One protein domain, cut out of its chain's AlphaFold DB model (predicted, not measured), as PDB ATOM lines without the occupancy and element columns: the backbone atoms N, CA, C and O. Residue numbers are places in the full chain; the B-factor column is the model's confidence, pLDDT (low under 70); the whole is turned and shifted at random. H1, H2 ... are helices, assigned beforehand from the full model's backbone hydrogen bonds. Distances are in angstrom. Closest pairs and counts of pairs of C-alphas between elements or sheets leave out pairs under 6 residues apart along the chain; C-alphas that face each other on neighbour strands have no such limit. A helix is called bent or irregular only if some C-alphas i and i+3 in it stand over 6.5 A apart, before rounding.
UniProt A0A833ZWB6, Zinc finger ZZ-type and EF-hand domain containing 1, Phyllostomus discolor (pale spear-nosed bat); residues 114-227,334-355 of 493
ATOM      1  N   GLN A 114       3.442  67.961  11.328       51.22
ATOM      2  CA  GLN A 114       4.378  68.080  12.442       51.22
ATOM      3  C   GLN A 114       5.572  67.128  12.287       51.22
ATOM      4  O   GLN A 114       6.703  67.571  12.460       51.22
ATOM      5  N   ARG A 115       5.356  65.864  11.890       58.34
ATOM      6  CA  ARG A 115       6.415  64.884  11.584       58.34
ATOM      7  C   ARG A 115       7.296  65.375  10.442       58.34
ATOM      8  O   ARG A 115       8.514  65.362  10.590       58.34
ATOM      9  N   ARG A 116       6.715  65.884   9.348       63.59
ATOM     10  CA  ARG A 116       7.484  66.487   8.242       63.59
ATOM     11  C   ARG A 116       8.320  67.676   8.713       63.59
ATOM     12  O   ARG A 116       9.494  67.755   8.374       63.59
ATOM     13  N   SER A 117       7.745  68.562   9.526       53.97
ATOM     14  CA  SER A 117       8.451  69.726  10.080       53.97
ATOM     15  C   SER A 117       9.591  69.323  11.026       53.97
ATOM     16  O   SER A 117      10.712  69.801  10.869       53.97
ATOM     17  N   LYS A 118       9.346  68.381  11.953       55.88
ATOM     18  CA  LYS A 118      10.367  67.815  12.855       55.88
ATOM     19  C   LYS A 118      11.484  67.131  12.058       55.88
ATOM     20  O   LYS A 118      12.651  67.412  12.299       55.88
ATOM     21  N   SER A 119      11.138  66.300  11.074       64.25
ATOM     22  CA  SER A 119      12.110  65.589  10.226       64.25
ATOM     23  C   SER A 119      12.962  66.559   9.410       64.25
ATOM     24  O   SER A 119      14.181  66.419   9.363       64.25
ATOM     25  N   ALA A 120      12.348  67.594   8.830       66.75
ATOM     26  CA  ALA A 120      13.067  68.652   8.129       66.75
ATOM     27  C   ALA A 120      13.991  69.435   9.074       66.75
ATOM     28  O   ALA A 120      15.131  69.716   8.720       66.75
ATOM     29  N   ALA A 121      13.541  69.753  10.291       60.34
ATOM     30  CA  ALA A 121      14.350  70.452  11.287       60.34
ATOM     31  C   ALA A 121      15.544  69.612  11.767       60.34
ATOM     32  O   ALA A 121      16.645  70.148  11.892       60.34
ATOM     33  N   LEU A 122      15.355  68.308  11.992       60.97
ATOM     34  CA  LEU A 122      16.434  67.372  12.323       60.97
ATOM     35  C   LEU A 122      17.434  67.263  11.172       60.97
ATOM     36  O   LEU A 122      18.635  67.388  11.392       60.97
ATOM     37  N   LEU A 123      16.948  67.140   9.935       65.75
ATOM     38  CA  LEU A 123      17.793  67.129   8.745       65.75
ATOM     39  C   LEU A 123      18.588  68.436   8.607       65.75
ATOM     40  O   LEU A 123      19.790  68.397   8.369       65.75
ATOM     41  N   HIS A 124      17.965  69.592   8.834       66.06
ATOM     42  CA  HIS A 124      18.663  70.878   8.850       66.06
ATOM     43  C   HIS A 124      19.696  70.979   9.979       66.06
ATOM     44  O   HIS A 124      20.793  71.489   9.747       66.06
ATOM     45  N   LYS A 125      19.373  70.503  11.187       63.62
ATOM     46  CA  LYS A 125      20.292  70.477  12.334       63.62
ATOM     47  C   LYS A 125      21.528  69.633  12.016       63.62
ATOM     48  O   LYS A 125      22.638  70.112  12.216       63.62
ATOM     49  N   GLU A 126      21.334  68.448  11.443       60.75
ATOM     50  CA  GLU A 126      22.424  67.555  11.041       60.75
ATOM     51  C   GLU A 126      23.252  68.111   9.874       60.75
ATOM     52  O   GLU A 126      24.480  68.100   9.932       60.75
ATOM     53  N   LEU A 127      22.622  68.701   8.849       64.00
ATOM     54  CA  LEU A 127      23.342  69.358   7.745       64.00
ATOM     55  C   LEU A 127      24.210  70.537   8.215       64.00
ATOM     56  O   LEU A 127      25.247  70.833   7.616       64.00
ATOM     57  N   ASN A 128      23.796  71.216   9.287       64.25
ATOM     58  CA  ASN A 128      24.535  72.333   9.869       64.25
ATOM     59  C   ASN A 128      25.713  71.884  10.758       64.25
ATOM     60  O   ASN A 128      26.638  72.675  10.973       64.25
ATOM     61  N   CYS A 129      25.741  70.629  11.224       60.66
ATOM     62  CA  CYS A 129      26.855  70.030  11.966       60.66
ATOM     63  C   CYS A 129      28.041  69.721  11.023       60.66
ATOM     64  O   CYS A 129      28.259  68.603  10.561       60.66
ATOM     65  N   LYS A 130      28.835  70.744  10.692       56.72
ATOM     66  CA  LYS A 130      29.955  70.663   9.734       56.72
ATOM     67  C   LYS A 130      31.133  69.809  10.244       56.72
ATOM     68  O   LYS A 130      32.022  70.314  10.922       56.72
ATOM     69  N   SER A 131      31.219  68.548   9.807       57.78
ATOM     70  CA  SER A 131      32.419  67.691   9.903       57.78
ATOM     71  C   SER A 131      32.595  66.847   8.632       57.78
ATOM     72  O   SER A 131      31.779  65.984   8.325       57.78
ATOM     73  N   LYS A 132      33.687  67.050   7.876       58.06
ATOM     74  CA  LYS A 132      33.918  66.401   6.562       58.06
ATOM     75  C   LYS A 132      34.006  64.861   6.599       58.06
ATOM     76  O   LYS A 132      33.826  64.242   5.555       58.06
ATOM     77  N   ARG A 133      34.291  64.239   7.755       55.66
ATOM     78  CA  ARG A 133      34.299  62.767   7.915       55.66
ATOM     79  C   ARG A 133      32.911  62.211   8.236       55.66
ATOM     80  O   ARG A 133      32.525  61.225   7.624       55.66
ATOM     81  N   ALA A 134      32.153  62.886   9.101       55.53
ATOM     82  CA  ALA A 134      30.777  62.504   9.432       55.53
ATOM     83  C   ALA A 134      29.850  62.558   8.204       55.53
ATOM     84  O   ALA A 134      28.935  61.753   8.087       55.53
ATOM     85  N   VAL A 135      30.140  63.443   7.242       58.59
ATOM     86  CA  VAL A 135      29.349  63.622   6.013       58.59
ATOM     87  C   VAL A 135      29.250  62.352   5.153       58.59
ATOM     88  O   VAL A 135      28.216  62.155   4.529       58.59
ATOM     89  N   ARG A 136      30.262  61.470   5.097       65.44
ATOM     90  CA  ARG A 136      30.189  60.264   4.239       65.44
ATOM     91  C   ARG A 136      29.286  59.176   4.815       65.44
ATOM     92  O   ARG A 136      28.420  58.688   4.096       65.44
ATOM     93  N   ASP A 137      29.449  58.851   6.094       64.81
ATOM     94  CA  ASP A 137      28.594  57.868   6.776       64.81
ATOM     95  C   ASP A 137      27.158  58.397   6.913       64.81
ATOM     96  O   ASP A 137      26.193  57.650   6.770       64.81
ATOM     97  N   TYR A 138      27.008  59.711   7.102       68.12
ATOM     98  CA  TYR A 138      25.719  60.395   7.074       68.12
ATOM     99  C   TYR A 138      25.035  60.299   5.705       68.12
ATOM    100  O   TYR A 138      23.883  59.883   5.629       68.12
ATOM    101  N   LEU A 139      25.738  60.628   4.615       70.69
ATOM    102  CA  LEU A 139      25.190  60.513   3.259       70.69
ATOM    103  C   LEU A 139      24.808  59.070   2.929       70.69
ATOM    104  O   LEU A 139      23.800  58.857   2.265       70.69
ATOM    105  N   PHE A 140      25.571  58.087   3.414       72.81
ATOM    106  CA  PHE A 140      25.200  56.684   3.285       72.81
ATOM    107  C   PHE A 140      23.862  56.391   3.980       72.81
ATOM    108  O   PHE A 140      22.965  55.865   3.331       72.81
ATOM    109  N   ARG A 141      23.681  56.811   5.240       68.56
ATOM    110  CA  ARG A 141      22.417  56.619   5.980       68.56
ATOM    111  C   ARG A 141      21.232  57.358   5.352       68.56
ATOM    112  O   ARG A 141      20.128  56.830   5.326       68.56
ATOM    113  N   VAL A 142      21.446  58.563   4.820       73.88
ATOM    114  CA  VAL A 142      20.400  59.320   4.108       73.88
ATOM    115  C   VAL A 142      20.038  58.643   2.784       73.88
ATOM    116  O   VAL A 142      18.859  58.527   2.454       73.88
ATOM    117  N   ASN A 143      21.027  58.155   2.032       78.44
ATOM    118  CA  ASN A 143      20.790  57.401   0.800       78.44
ATOM    119  C   ASN A 143      20.075  56.071   1.081       78.44
ATOM    120  O   ASN A 143      19.174  55.697   0.343       78.44
ATOM    121  N   GLU A 144      20.435  55.383   2.163       75.56
ATOM    122  CA  GLU A 144      19.760  54.167   2.620       75.56
ATOM    123  C   GLU A 144      18.298  54.459   2.993       75.56
ATOM    124  O   GLU A 144      17.391  53.824   2.462       75.56
ATOM    125  N   ALA A 145      18.042  55.488   3.808       72.75
ATOM    126  CA  ALA A 145      16.687  55.885   4.191       72.75
ATOM    127  C   ALA A 145      15.828  56.316   2.987       72.75
ATOM    128  O   ALA A 145      14.658  55.946   2.885       72.75
ATOM    129  N   THR A 146      16.399  57.072   2.045       79.56
ATOM    130  CA  THR A 146      15.693  57.477   0.817       79.56
ATOM    131  C   THR A 146      15.428  56.292  -0.106       79.56
ATOM    132  O   THR A 146      14.328  56.189  -0.644       79.56
ATOM    133  N   ALA A 147      16.375  55.361  -0.250       83.50
ATOM    134  CA  ALA A 147      16.167  54.129  -1.004       83.50
ATOM    135  C   ALA A 147      15.040  53.278  -0.398       83.50
ATOM    136  O   ALA A 147      14.171  52.820  -1.138       83.50
ATOM    137  N   ILE A 148      15.000  53.133   0.932       82.06
ATOM    138  CA  ILE A 148      13.919  52.438   1.649       82.06
ATOM    139  C   ILE A 148      12.571  53.125   1.391       82.06
ATOM    140  O   ILE A 148      11.593  52.457   1.058       82.06
ATOM    141  N   LEU A 149      12.511  54.458   1.478       79.94
ATOM    142  CA  LEU A 149      11.286  55.216   1.208       79.94
ATOM    143  C   LEU A 149      10.772  54.987  -0.223       79.94
ATOM    144  O   LEU A 149       9.590  54.703  -0.421       79.94
ATOM    145  N   TYR A 150      11.650  55.068  -1.225       85.00
ATOM    146  CA  TYR A 150      11.260  54.812  -2.612       85.00
ATOM    147  C   TYR A 150      10.859  53.355  -2.843       85.00
ATOM    148  O   TYR A 150       9.872  53.111  -3.534       85.00
ATOM    149  N   ALA A 151      11.559  52.394  -2.236       88.44
ATOM    150  CA  ALA A 151      11.190  50.984  -2.309       88.44
ATOM    151  C   ALA A 151       9.769  50.743  -1.774       88.44
ATOM    152  O   ALA A 151       8.995  50.020  -2.399       88.44
ATOM    153  N   ARG A 152       9.380  51.414  -0.680       86.06
ATOM    154  CA  ARG A 152       8.016  51.347  -0.128       86.06
ATOM    155  C   ARG A 152       6.965  51.895  -1.097       86.06
ATOM    156  O   ARG A 152       5.946  51.243  -1.302       86.06
ATOM    157  N   HIS A 153       7.215  53.035  -1.744       85.94
ATOM    158  CA  HIS A 153       6.293  53.581  -2.752       85.94
ATOM    159  C   HIS A 153       6.177  52.697  -4.000       85.94
ATOM    160  O   HIS A 153       5.092  52.565  -4.577       85.94
ATOM    161  N   VAL A 154       7.282  52.074  -4.422       90.81
ATOM    162  CA  VAL A 154       7.274  51.094  -5.517       90.81
ATOM    163  C   VAL A 154       6.440  49.877  -5.122       90.81
ATOM    164  O   VAL A 154       5.573  49.478  -5.895       90.81
ATOM    165  N   LEU A 155       6.627  49.343  -3.910       91.62
ATOM    166  CA  LEU A 155       5.836  48.227  -3.388       91.62
ATOM    167  C   LEU A 155       4.340  48.574  -3.322       91.62
ATOM    168  O   LEU A 155       3.516  47.793  -3.791       91.62
ATOM    169  N   ALA A 156       3.986  49.760  -2.816       90.69
ATOM    170  CA  ALA A 156       2.602  50.235  -2.777       90.69
ATOM    171  C   ALA A 156       1.979  50.302  -4.180       90.69
ATOM    172  O   ALA A 156       0.857  49.844  -4.394       90.69
ATOM    173  N   SER A 157       2.721  50.836  -5.154       91.12
ATOM    174  CA  SER A 157       2.260  50.951  -6.544       91.12
ATOM    175  C   SER A 157       2.067  49.578  -7.193       91.12
ATOM    176  O   SER A 157       1.053  49.335  -7.843       91.12
ATOM    177  N   LEU A 158       3.006  48.661  -6.963       92.44
ATOM    178  CA  LEU A 158       2.966  47.297  -7.481       92.44
ATOM    179  C   LEU A 158       1.810  46.482  -6.883       92.44
ATOM    180  O   LEU A 158       1.141  45.760  -7.617       92.44
ATOM    181  N   LEU A 159       1.501  46.648  -5.596       92.25
ATOM    182  CA  LEU A 159       0.341  46.000  -4.975       92.25
ATOM    183  C   LEU A 159      -0.991  46.633  -5.411       92.25
ATOM    184  O   LEU A 159      -1.992  45.931  -5.551       92.25
ATOM    185  N   ALA A 160      -1.014  47.939  -5.689       91.81
ATOM    186  CA  ALA A 160      -2.199  48.624  -6.210       91.81
ATOM    187  C   ALA A 160      -2.572  48.173  -7.636       91.81
ATOM    188  O   ALA A 160      -3.741  48.254  -8.027       91.81
ATOM    189  N   GLU A 161      -1.586  47.727  -8.416       91.06
ATOM    190  CA  GLU A 161      -1.742  47.241  -9.791       91.06
ATOM    191  C   GLU A 161      -1.429  45.746  -9.928       91.06
ATOM    192  O   GLU A 161      -1.106  45.268 -11.017       91.06
ATOM    193  N   TRP A 162      -1.558  44.993  -8.831       89.94
ATOM    194  CA  TRP A 162      -1.210  43.577  -8.818       89.94
ATOM    195  C   TRP A 162      -2.031  42.779  -9.849       89.94
ATOM    196  O   TRP A 162      -3.262  42.928  -9.918       89.94
ATOM    197  N   PRO A 163      -1.387  41.923 -10.665       86.88
ATOM    198  CA  PRO A 163      -2.071  41.156 -11.694       86.88
ATOM    199  C   PRO A 163      -3.038  40.139 -11.078       86.88
ATOM    200  O   PRO A 163      -2.640  39.259 -10.324       86.88
ATOM    201  N   GLY A 164      -4.315  40.195 -11.465       81.12
ATOM    202  CA  GLY A 164      -5.367  39.360 -10.861       81.12
ATOM    203  C   GLY A 164      -5.245  37.846 -11.092       81.12
ATOM    204  O   GLY A 164      -5.978  37.085 -10.474       81.12
ATOM    205  N   HIS A 165      -4.350  37.401 -11.976       82.44
ATOM    206  CA  HIS A 165      -4.089  35.981 -12.238       82.44
ATOM    207  C   HIS A 165      -2.937  35.412 -11.398       82.44
ATOM    208  O   HIS A 165      -2.747  34.198 -11.383       82.44
ATOM    209  N   VAL A 166      -2.163  36.266 -10.722       85.69
ATOM    210  CA  VAL A 166      -1.055  35.842  -9.862       85.69
ATOM    211  C   VAL A 166      -1.530  35.906  -8.413       85.69
ATOM    212  O   VAL A 166      -1.871  36.998  -7.949       85.69
ATOM    213  N   PRO A 167      -1.565  34.780  -7.681       86.88
ATOM    214  CA  PRO A 167      -1.931  34.818  -6.276       86.88
ATOM    215  C   PRO A 167      -0.883  35.602  -5.481       86.88
ATOM    216  O   PRO A 167       0.313  35.498  -5.742       86.88
ATOM    217  N   VAL A 168      -1.325  36.381  -4.500       88.62
ATOM    218  CA  VAL A 168      -0.439  36.974  -3.500       88.62
ATOM    219  C   VAL A 168      -0.147  35.896  -2.463       88.62
ATOM    220  O   VAL A 168      -1.059  35.414  -1.794       88.62
ATOM    221  N   SER A 169       1.116  35.492  -2.369       87.00
ATOM    222  CA  SER A 169       1.588  34.432  -1.476       87.00
ATOM    223  C   SER A 169       2.803  34.890  -0.683       87.00
ATOM    224  O   SER A 169       3.535  35.770  -1.142       87.00
ATOM    225  N   GLU A 170       3.084  34.203   0.419       86.00
ATOM    226  CA  GLU A 170       4.306  34.394   1.206       86.00
ATOM    227  C   GLU A 170       5.575  34.266   0.356       86.00
ATOM    228  O   GLU A 170       6.437  35.133   0.445       86.00
ATOM    229  N   ASP A 171       5.648  33.263  -0.526       86.00
ATOM    230  CA  ASP A 171       6.843  32.996  -1.337       86.00
ATOM    231  C   ASP A 171       7.125  34.112  -2.353       86.00
ATOM    232  O   ASP A 171       8.244  34.603  -2.456       86.00
ATOM    233  N   ILE A 172       6.099  34.544  -3.095       85.88
ATOM    234  CA  ILE A 172       6.218  35.591  -4.126       85.88
ATOM    235  C   ILE A 172       6.646  36.941  -3.539       85.88
ATOM    236  O   ILE A 172       7.380  37.684  -4.188       85.88
ATOM    237  N   LEU A 173       6.163  37.278  -2.341       85.31
ATOM    238  CA  LEU A 173       6.508  38.525  -1.654       85.31
ATOM    239  C   LEU A 173       7.666  38.361  -0.653       85.31
ATOM    240  O   LEU A 173       7.982  39.321   0.046       85.31
ATOM    241  N   GLU A 174       8.269  37.170  -0.575       86.19
ATOM    242  CA  GLU A 174       9.321  36.801   0.384       86.19
ATOM    243  C   GLU A 174       8.987  37.220   1.829       86.19
ATOM    244  O   GLU A 174       9.814  37.752   2.576       86.19
ATOM    245  N   LEU A 175       7.732  37.004   2.236       85.25
ATOM    246  CA  LEU A 175       7.262  37.365   3.568       85.25
ATOM    247  C   LEU A 175       7.840  36.410   4.614       85.25
ATOM    248  O   LEU A 175       7.865  35.199   4.433       85.25
ATOM    249  N   SER A 176       8.196  36.944   5.784       81.88
ATOM    250  CA  SER A 176       8.617  36.128   6.939       81.88
ATOM    251  C   SER A 176       7.493  35.262   7.539       81.88
ATOM    252  O   SER A 176       7.723  34.538   8.504       81.88
ATOM    253  N   GLY A 177       6.268  35.404   7.032       83.31
ATOM    254  CA  GLY A 177       5.073  34.674   7.431       83.31
ATOM    255  C   GLY A 177       3.805  35.408   6.983       83.31
ATOM    256  O   GLY A 177       3.863  36.589   6.621       83.31
ATOM    257  N   PRO A 178       2.628  34.775   7.063       83.12
ATOM    258  CA  PRO A 178       1.423  35.341   6.465       83.12
ATOM    259  C   PRO A 178       0.870  36.557   7.213       83.12
ATOM    260  O   PRO A 178       0.282  37.452   6.607       83.12
ATOM    261  N   ALA A 179       1.133  36.657   8.518       84.75
ATOM    262  CA  ALA A 179       0.833  37.856   9.296       84.75
ATOM    263  C   ALA A 179       1.663  39.074   8.850       84.75
ATOM    264  O   ALA A 179       1.240  40.200   9.074       84.75
ATOM    265  N   HIS A 180       2.814  38.896   8.182       85.44
ATOM    266  CA  HIS A 180       3.655  40.020   7.747       85.44
ATOM    267  C   HIS A 180       2.858  41.003   6.868       85.44
ATOM    268  O   HIS A 180       2.973  42.219   7.022       85.44
ATOM    269  N   MET A 181       1.949  40.496   6.028       90.25
ATOM    270  CA  MET A 181       1.149  41.332   5.132       90.25
ATOM    271  C   MET A 181       0.301  42.384   5.870       90.25
ATOM    272  O   MET A 181       0.121  43.491   5.364       90.25
ATOM    273  N   THR A 182      -0.173  42.110   7.091       89.06
ATOM    274  CA  THR A 182      -0.923  43.118   7.861       89.06
ATOM    275  C   THR A 182      -0.044  44.252   8.361       89.06
ATOM    276  O   THR A 182      -0.501  45.391   8.410       89.06
ATOM    277  N   TYR A 183       1.223  43.984   8.679       85.25
ATOM    278  CA  TYR A 183       2.181  45.035   9.037       85.25
ATOM    279  C   TYR A 183       2.552  45.890   7.821       85.25
ATOM    280  O   TYR A 183       2.753  47.093   7.962       85.25
ATOM    281  N   ILE A 184       2.576  45.302   6.619       88.69
ATOM    282  CA  ILE A 184       2.737  46.062   5.368       88.69
ATOM    283  C   ILE A 184       1.539  47.002   5.161       88.69
ATOM    284  O   ILE A 184       1.725  48.169   4.820       88.69
ATOM    285  N   PHE A 185       0.312  46.537   5.418       90.25
ATOM    286  CA  PHE A 185      -0.867  47.407   5.373       90.25
ATOM    287  C   PHE A 185      -0.825  48.527   6.414       90.25
ATOM    288  O   PHE A 185      -1.204  49.648   6.082       90.25
ATOM    289  N   ASP A 186      -0.350  48.254   7.632       85.38
ATOM    290  CA  ASP A 186      -0.150  49.279   8.669       85.38
ATOM    291  C   ASP A 186       0.839  50.351   8.215       85.38
ATOM    292  O   ASP A 186       0.546  51.544   8.286       85.38
ATOM    293  N   MET A 187       1.966  49.926   7.645       84.25
ATOM    294  CA  MET A 187       2.955  50.830   7.070       84.25
ATOM    295  C   MET A 187       2.330  51.694   5.959       84.25
ATOM    296  O   MET A 187       2.480  52.915   5.964       84.25
ATOM    297  N   PHE A 188       1.577  51.107   5.022       86.69
ATOM    298  CA  PHE A 188       0.937  51.887   3.956       86.69
ATOM    299  C   PHE A 188      -0.170  52.812   4.446       86.69
ATOM    300  O   PHE A 188      -0.351  53.870   3.848       86.69
ATOM    301  N   MET A 189      -0.884  52.464   5.518       83.44
ATOM    302  CA  MET A 189      -1.913  53.334   6.099       83.44
ATOM    303  C   MET A 189      -1.309  54.672   6.553       83.44
ATOM    304  O   MET A 189      -1.982  55.700   6.555       83.44
ATOM    305  N   GLN A 190      -0.023  54.665   6.915       75.81
ATOM    306  CA  GLN A 190       0.719  55.849   7.342       75.81
ATOM    307  C   GLN A 190       1.397  56.594   6.181       75.81
ATOM    308  O   GLN A 190       1.620  57.803   6.283       75.81
ATOM    309  N   LEU A 191       1.752  55.887   5.102       76.19
ATOM    310  CA  LEU A 191       2.551  56.428   3.997       76.19
ATOM    311  C   LEU A 191       1.730  56.875   2.783       76.19
ATOM    312  O   LEU A 191       2.142  57.799   2.082       76.19
ATOM    313  N   GLU A 192       0.604  56.221   2.511       83.06
ATOM    314  CA  GLU A 192      -0.173  56.411   1.289       83.06
ATOM    315  C   GLU A 192      -1.486  57.161   1.547       83.06
ATOM    316  O   GLU A 192      -2.014  57.222   2.656       83.06
ATOM    317  N   GLU A 193      -2.044  57.745   0.487       83.19
ATOM    318  CA  GLU A 193      -3.370  58.358   0.555       83.19
ATOM    319  C   GLU A 193      -4.461  57.296   0.737       83.19
ATOM    320  O   GLU A 193      -4.401  56.216   0.143       83.19
ATOM    321  N   LYS A 194      -5.520  57.650   1.478       82.00
ATOM    322  CA  LYS A 194      -6.640  56.755   1.813       82.00
ATOM    323  C   LYS A 194      -7.167  55.961   0.612       82.00
ATOM    324  O   LYS A 194      -7.293  54.747   0.691       82.00
ATOM    325  N   HIS A 195      -7.424  56.628  -0.516       87.00
ATOM    326  CA  HIS A 195      -7.973  55.967  -1.703       87.00
ATOM    327  C   HIS A 195      -7.020  54.918  -2.299       87.00
ATOM    328  O   HIS A 195      -7.443  53.853  -2.746       87.00
ATOM    329  N   ARG A 196      -5.713  55.204  -2.297       88.75
ATOM    330  CA  ARG A 196      -4.705  54.267  -2.795       88.75
ATOM    331  C   ARG A 196      -4.548  53.087  -1.842       88.75
ATOM    332  O   ARG A 196      -4.472  51.955  -2.309       88.75
ATOM    333  N   TRP A 197      -4.560  53.340  -0.536       91.19
ATOM    334  CA  TRP A 197      -4.527  52.294   0.481       91.19
ATOM    335  C   TRP A 197      -5.729  51.343   0.376       91.19
ATOM    336  O   TRP A 197      -5.543  50.131   0.323       91.19
ATOM    337  N   GLU A 198      -6.947  51.879   0.236       90.69
ATOM    338  CA  GLU A 198      -8.170  51.085   0.032       90.69
ATOM    339  C   GLU A 198      -8.072  50.213  -1.231       90.69
ATOM    340  O   GLU A 198      -8.408  49.028  -1.202       90.69
ATOM    341  N   LYS A 199      -7.537  50.768  -2.329       92.69
ATOM    342  CA  LYS A 199      -7.294  50.023  -3.573       92.69
ATOM    343  C   LYS A 199      -6.294  48.879  -3.370       92.69
ATOM    344  O   LYS A 199      -6.533  47.779  -3.869       92.69
ATOM    345  N   ILE A 200      -5.192  49.125  -2.656       93.31
ATOM    346  CA  ILE A 200      -4.183  48.103  -2.327       93.31
ATOM    347  C   ILE A 200      -4.821  46.986  -1.501       93.31
ATOM    348  O   ILE A 200      -4.704  45.817  -1.865       93.31
ATOM    349  N   LEU A 201      -5.531  47.340  -0.427       93.31
ATOM    350  CA  LEU A 201      -6.189  46.380   0.454       93.31
ATOM    351  C   LEU A 201      -7.156  45.487  -0.331       93.31
ATOM    352  O   LEU A 201      -7.073  44.264  -0.241       93.31
ATOM    353  N   GLN A 202      -8.021  46.083  -1.154       92.06
ATOM    354  CA  GLN A 202      -8.976  45.335  -1.966       92.06
ATOM    355  C   GLN A 202      -8.275  44.380  -2.945       92.06
ATOM    356  O   GLN A 202      -8.635  43.206  -3.032       92.06
ATOM    357  N   LYS A 203      -7.258  44.860  -3.674       90.50
ATOM    358  CA  LYS A 203      -6.540  44.048  -4.669       90.50
ATOM    359  C   LYS A 203      -5.803  42.877  -4.045       90.50
ATOM    360  O   LYS A 203      -5.880  41.765  -4.566       90.50
ATOM    361  N   VAL A 204      -5.132  43.118  -2.925       91.81
ATOM    362  CA  VAL A 204      -4.415  42.070  -2.207       91.81
ATOM    363  C   VAL A 204      -5.392  41.042  -1.657       91.81
ATOM    364  O   VAL A 204      -5.188  39.861  -1.901       91.81
ATOM    365  N   LEU A 205      -6.472  41.449  -0.979       91.06
ATOM    366  CA  LEU A 205      -7.437  40.500  -0.408       91.06
ATOM    367  C   LEU A 205      -8.120  39.630  -1.475       91.06
ATOM    368  O   LEU A 205      -8.357  38.452  -1.230       91.06
ATOM    369  N   GLN A 206      -8.375  40.168  -2.674       87.81
ATOM    370  CA  GLN A 206      -8.935  39.399  -3.795       87.81
ATOM    371  C   GLN A 206      -7.961  38.365  -4.382       87.81
ATOM    372  O   GLN A 206      -8.401  37.330  -4.892       87.81
ATOM    373  N   GLY A 207      -6.658  38.657  -4.349       85.44
ATOM    374  CA  GLY A 207      -5.598  37.796  -4.880       85.44
ATOM    375  C   GLY A 207      -4.900  36.923  -3.836       85.44
ATOM    376  O   GLY A 207      -4.090  36.085  -4.217       85.44
ATOM    377  N   CYS A 208      -5.168  37.118  -2.544       89.00
ATOM    378  CA  CYS A 208      -4.447  36.460  -1.455       89.00
ATOM    379  C   CYS A 208      -4.718  34.953  -1.410       89.00
ATOM    380  O   CYS A 208      -5.843  34.506  -1.640       89.00
ATOM    381  N   GLN A 209      -3.693  34.169  -1.074       87.06
ATOM    382  CA  GLN A 209      -3.877  32.752  -0.785       87.06
ATOM    383  C   GLN A 209      -4.709  32.543   0.491       87.06
ATOM    384  O   GLN A 209      -4.583  33.262   1.484       87.06
ATOM    385  N   GLU A 210      -5.556  31.516   0.466       88.25
ATOM    386  CA  GLU A 210      -6.551  31.234   1.508       88.25
ATOM    387  C   GLU A 210      -5.926  30.960   2.886       88.25
ATOM    388  O   GLU A 210      -6.470  31.357   3.915       88.25
ATOM    389  N   ASN A 211      -4.748  30.334   2.910       85.69
ATOM    390  CA  ASN A 211      -3.985  30.042   4.126       85.69
ATOM    391  C   ASN A 211      -3.501  31.305   4.859       85.69
ATOM    392  O   ASN A 211      -3.341  31.269   6.079       85.69
ATOM    393  N   MET A 212      -3.298  32.419   4.147       89.69
ATOM    394  CA  MET A 212      -2.819  33.665   4.744       89.69
ATOM    395  C   MET A 212      -3.944  34.453   5.425       89.69
ATOM    396  O   MET A 212      -3.719  35.100   6.454       89.69
ATOM    397  N   LEU A 213      -5.163  34.390   4.873       91.62
ATOM    398  CA  LEU A 213      -6.306  35.213   5.286       91.62
ATOM    399  C   LEU A 213      -6.618  35.070   6.778       91.62
ATOM    400  O   LEU A 213      -6.791  36.074   7.470       91.62
ATOM    401  N   GLY A 214      -6.622  33.840   7.296       90.38
ATOM    402  CA  GLY A 214      -6.929  33.593   8.702       90.38
ATOM    403  C   GLY A 214      -5.896  34.191   9.661       90.38
ATOM    404  O   GLY A 214      -6.258  34.816  10.656       90.38
ATOM    405  N   THR A 215      -4.605  34.062   9.352       90.06
ATOM    406  CA  THR A 215      -3.526  34.663  10.155       90.06
ATOM    407  C   THR A 215      -3.487  36.183  10.049       90.06
ATOM    408  O   THR A 215      -3.238  36.854  11.047       90.06
ATOM    409  N   MET A 216      -3.789  36.732   8.869       92.19
ATOM    410  CA  MET A 216      -3.912  38.173   8.676       92.19
ATOM    411  C   MET A 216      -5.076  38.734   9.504       92.19
ATOM    412  O   MET A 216      -4.919  39.741  10.186       92.19
ATOM    413  N   ALA A 217      -6.227  38.061   9.521       92.75
ATOM    414  CA  ALA A 217      -7.364  38.498  10.325       92.75
ATOM    415  C   ALA A 217      -7.037  38.523  11.828       92.75
ATOM    416  O   ALA A 217      -7.353  39.495  12.510       92.75
ATOM    417  N   LEU A 218      -6.335  37.508  12.343       90.12
ATOM    418  CA  LEU A 218      -5.907  37.481  13.746       90.12
ATOM    419  C   LEU A 218      -4.905  38.598  14.077       90.12
ATOM    420  O   LEU A 218      -5.039  39.250  15.111       90.12
ATOM    421  N   ALA A 219      -3.950  38.878  13.187       88.19
ATOM    422  CA  ALA A 219      -3.024  39.997  13.360       88.19
ATOM    423  C   ALA A 219      -3.751  41.358  13.336       88.19
ATOM    424  O   ALA A 219      -3.440  42.249  14.127       88.19
ATOM    425  N   ALA A 220      -4.779  41.508  12.494       90.94
ATOM    426  CA  ALA A 220      -5.619  42.702  12.472       90.94
ATOM    427  C   ALA A 220      -6.487  42.839  13.740       90.94
ATOM    428  O   ALA A 220      -6.660  43.953  14.237       90.94
ATOM    429  N   CYS A 221      -6.968  41.735  14.329       90.00
ATOM    430  CA  CYS A 221      -7.592  41.758  15.658       90.00
ATOM    431  C   CYS A 221      -6.608  42.252  16.733       90.00
ATOM    432  O   CYS A 221      -6.992  43.047  17.587       90.00
ATOM    433  N   GLN A 222      -5.336  41.851  16.656       84.44
ATOM    434  CA  GLN A 222      -4.292  42.311  17.578       84.44
ATOM    435  C   GLN A 222      -4.002  43.800  17.465       84.44
ATOM    436  O   GLN A 222      -3.791  44.466  18.476       84.44
ATOM    437  N   PHE A 223      -4.056  44.351  16.258       84.31
ATOM    438  CA  PHE A 223      -3.945  45.793  16.060       84.31
ATOM    439  C   PHE A 223      -5.059  46.574  16.762       84.31
ATOM    440  O   PHE A 223      -4.815  47.683  17.228       84.31
ATOM    441  N   MET A 224      -6.255  45.990  16.873       86.75
ATOM    442  CA  MET A 224      -7.386  46.597  17.579       86.75
ATOM    443  C   MET A 224      -7.347  46.409  19.096       86.75
ATOM    444  O   MET A 224      -8.069  47.107  19.805       86.75
ATOM    445  N   GLU A 225      -6.532  45.488  19.617       77.88
ATOM    446  CA  GLU A 225      -6.415  45.307  21.063       77.88
ATOM    447  C   GLU A 225      -5.786  46.523  21.738       77.88
ATOM    448  O   GLU A 225      -6.121  46.721  22.899       77.88
ATOM    449  N   GLU A 226      -4.990  47.327  21.001       64.00
ATOM    450  CA  GLU A 226      -4.181  48.474  21.456       64.00
ATOM    451  C   GLU A 226      -3.791  48.326  22.930       64.00
ATOM    452  O   GLU A 226      -4.609  48.670  23.789       64.00
ATOM    453  N   PRO A 227      -2.588  47.796  23.249       55.44
ATOM    454  CA  PRO A 227      -2.198  47.568  24.636       55.44
ATOM    455  C   PRO A 227      -2.486  48.842  25.424       55.44
ATOM    456  O   PRO A 227      -2.002  49.921  25.074       55.44
ATOM    457  N   PHE A 334      -5.213  50.528  15.802       82.31
ATOM    458  CA  PHE A 334      -6.636  50.249  15.888       82.31
ATOM    459  C   PHE A 334      -7.352  50.562  14.577       82.31
ATOM    460  O   PHE A 334      -8.135  49.747  14.092       82.31
ATOM    461  N   GLN A 335      -7.063  51.719  13.973       84.00
ATOM    462  CA  GLN A 335      -7.699  52.113  12.719       84.00
ATOM    463  C   GLN A 335      -7.299  51.188  11.564       84.00
ATOM    464  O   GLN A 335      -8.168  50.779  10.794       84.00
ATOM    465  N   THR A 336      -6.018  50.821  11.466       87.00
ATOM    466  CA  THR A 336      -5.528  49.850  10.480       87.00
ATOM    467  C   THR A 336      -6.242  48.504  10.647       87.00
ATOM    468  O   THR A 336      -6.801  47.977   9.687       87.00
ATOM    469  N   GLY A 337      -6.265  47.960  11.868       90.69
ATOM    470  CA  GLY A 337      -6.921  46.689  12.178       90.69
ATOM    471  C   GLY A 337      -8.413  46.716  11.848       90.69
ATOM    472  O   GLY A 337      -8.915  45.807  11.188       90.69
ATOM    473  N   PHE A 338      -9.102  47.800  12.216       92.44
ATOM    474  CA  PHE A 338     -10.515  47.994  11.908       92.44
ATOM    475  C   PHE A 338     -10.795  47.982  10.403       92.44
ATOM    476  O   PHE A 338     -11.688  47.261   9.966       92.44
ATOM    477  N   GLU A 339     -10.053  48.749   9.599       92.19
ATOM    478  CA  GLU A 339     -10.311  48.824   8.154       92.19
ATOM    479  C   GLU A 339      -9.947  47.520   7.425       92.19
ATOM    480  O   GLU A 339     -10.688  47.109   6.530       92.19
ATOM    481  N   ILE A 340      -8.883  46.815   7.843       94.19
ATOM    482  CA  ILE A 340      -8.558  45.479   7.312       94.19
ATOM    483  C   ILE A 340      -9.721  44.514   7.570       94.19
ATOM    484  O   ILE A 340     -10.232  43.899   6.634       94.19
ATOM    485  N   LEU A 341     -10.168  44.397   8.826       95.38
ATOM    486  CA  LEU A 341     -11.234  43.464   9.203       95.38
ATOM    487  C   LEU A 341     -12.575  43.826   8.567       95.38
ATOM    488  O   LEU A 341     -13.302  42.945   8.113       95.38
ATOM    489  N   LYS A 342     -12.894  45.118   8.491       95.06
ATOM    490  CA  LYS A 342     -14.097  45.619   7.823       95.06
ATOM    491  C   LYS A 342     -14.120  45.227   6.346       95.06
ATOM    492  O   LYS A 342     -15.165  44.788   5.867       95.06
ATOM    493  N   GLN A 343     -12.997  45.351   5.636       94.50
ATOM    494  CA  GLN A 343     -12.916  44.928   4.238       94.50
ATOM    495  C   GLN A 343     -12.995  43.402   4.107       94.50
ATOM    496  O   GLN A 343     -13.739  42.911   3.265       94.50
ATOM    497  N   MET A 344     -12.298  42.647   4.964       94.50
ATOM    498  CA  MET A 344     -12.350  41.177   4.967       94.50
ATOM    499  C   MET A 344     -13.767  40.636   5.194       94.50
ATOM    500  O   MET A 344     -14.180  39.709   4.506       94.50
ATOM    501  N   LEU A 345     -14.527  41.230   6.120       93.06
ATOM    502  CA  LEU A 345     -15.916  40.848   6.409       93.06
ATOM    503  C   LEU A 345     -16.923  41.356   5.363       93.06
ATOM    504  O   LEU A 345     -18.081  40.952   5.397       93.06
ATOM    505  N   SER A 346     -16.512  42.249   4.460       92.25
ATOM    506  CA  SER A 346     -17.361  42.738   3.364       92.25
ATOM    507  C   SER A 346     -17.224  41.901   2.088       92.25
ATOM    508  O   SER A 346     -18.067  42.017   1.204       92.25
ATOM    509  N   GLU A 347     -16.180  41.074   1.978       90.31
ATOM    510  CA  GLU A 347     -15.886  40.287   0.779       90.31
ATOM    511  C   GLU A 347     -16.318  38.823   0.954       90.31
ATOM    512  O   GLU A 347     -15.686  38.054   1.678       90.31
ATOM    513  N   GLU A 348     -17.364  38.405   0.235       87.69
ATOM    514  CA  GLU A 348     -17.981  37.071   0.363       87.69
ATOM    515  C   GLU A 348     -16.999  35.912   0.141       87.69
ATOM    516  O   GLU A 348     -17.112  34.868   0.778       87.69
ATOM    517  N   ARG A 349     -15.997  36.098  -0.729       88.50
ATOM    518  CA  ARG A 349     -14.956  35.092  -0.988       88.50
ATOM    519  C   ARG A 349     -14.018  34.893   0.205       88.50
ATOM    520  O   ARG A 349     -13.450  33.818   0.349       88.50
ATOM    521  N   VAL A 350     -13.817  35.920   1.027       90.88
ATOM    522  CA  VAL A 350     -12.846  35.900   2.131       90.88
ATOM    523  C   VAL A 350     -13.447  35.238   3.370       90.88
ATOM    524  O   VAL A 350     -12.751  34.479   4.042       90.88
ATOM    525  N   ILE A 351     -14.737  35.473   3.637       89.62
ATOM    526  CA  ILE A 351     -15.453  35.027   4.845       89.62
ATOM    527  C   ILE A 351     -15.237  33.535   5.184       89.62
ATOM    528  O   ILE A 351     -14.908  33.262   6.339       89.62
ATOM    529  N   PRO A 352     -15.336  32.571   4.242       89.56
ATOM    530  CA  PRO A 352     -15.181  31.143   4.549       89.56
ATOM    531  C   PRO A 352     -13.793  30.746   5.073       89.56
ATOM    532  O   PRO A 352     -13.638  29.680   5.664       89.56
ATOM    533  N   HIS A 353     -12.776  31.581   4.851       89.88
ATOM    534  CA  HIS A 353     -11.395  31.325   5.269       89.88
ATOM    535  C   HIS A 353     -11.032  32.036   6.582       89.88
ATOM    536  O   HIS A 353      -9.903  31.917   7.065       89.88
ATOM    537  N   LEU A 354     -11.969  32.789   7.167       90.75
ATOM    538  CA  LEU A 354     -11.742  33.541   8.394       90.75
ATOM    539  C   LEU A 354     -12.027  32.687   9.640       90.75
ATOM    540  O   LEU A 354     -13.068  32.039   9.724       90.75
ATOM    541  N   PRO A 355     -11.164  32.728  10.671       90.38
ATOM    542  CA  PRO A 355     -11.411  32.057  11.941       90.38
ATOM    543  C   PRO A 355     -12.408  32.860  12.796       90.38
ATOM    544  O   PRO A 355     -12.032  33.416  13.833       90.38
TER     545      PRO A 355
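AT A GLANCE: This is residues 114 to 227 and 334 to 355 of the 493 residues of the protein "Zinc finger ZZ-type and EF-hand domain containing 1" of Phyllostomus discolor (pale spear-nosed bat) (UniProt A0A833ZWB6). A head of four short helices, H3 to H6, has one long helix, H2, joined to it by its last turns, and the rest of H2 reaches away as an arm; H1 folds back beside the far part of that arm without touching it. This arm makes the length of the model. The printed part has 136 residues with six named helices, H1 to H6 in chain order, and no named strand; the class is all helix. The whole is loose, with a radius of gyration of the C-alphas of 18.4 A, and elongated, spanning 60 by 33 by 26 A.

IN THESE COORDINATES: Start with the longest helix, H2, residues 134 to 160: find C-alpha 134 at (30.777, 62.504, 9.432) and run 39.0 A to C-alpha 160 at (-2.199, 48.624, -6.210). Before it, H1 is residues 114 to 128, 20.8 A long, beginning at (4.378, 68.080, 12.442). After it look for H3, residues 180 to 191, 16.9 A; H4, residues 194 to 207, 20.1 A; and H5, residues 210 to 225, 24.1 A. H5 is neither bent nor irregular, but only just: C-alphas 211 and 214 are 6.5 A apart. H6, residues 334 to 344, 15.3 A, ends at C-alpha 344, (-12.350, 41.177, 4.967).

HOW THE PARTS SIT: From H2, go to H4: they touch with residues 156 to 160 of H2 alone, at a steep tilt of 63 degrees, the closest C-alphas being those of Ala 160 and Ile 200, 4.4 A apart. H2 and H3 are close but not clearly touching, closest at the C-alphas of Ala 156 and Phe 188, 7.1 A. H3 and H4 form a helical hairpin at a shallow tilt of 18 degrees, opposite ways; their closest C-alphas, Met 189 and Trp 197, are 6.3 A apart. H5 and H6 touch with 21 pairs of C-alphas within 8 A, closest at Met 224 and Phe 334, 4.1 A, at a shallow tilt of 32 degrees, opposite ways. H3 touches H5 at the C-alphas of Thr 182 and Met 216, 5.8 A, a steep tilt of 54 degrees. H4 touches H6, closest at the C-alphas of Leu 201 and Ile 340, 7.3 A. H1 and H2 are near each other, and H1 is apart from H3, H4, H5 and H6. In H1, H2, H3, H4 and H6 every O i to N i+4 pair is within hydrogen-bond range; in H5, 10 of 12 are.

THE WHOLE: The farthest C-alphas, Lys 132 and Pro 352, are 60.5 A apart. Residues 228 to 333 are not printed; C-alphas 227 and 334 stand 10.2 A apart across the cut. The link from H2 to H3, residues 161 to 179, is long. Look for pLDDT under 70 at residues 114 to 138, 141, and 226 to 227.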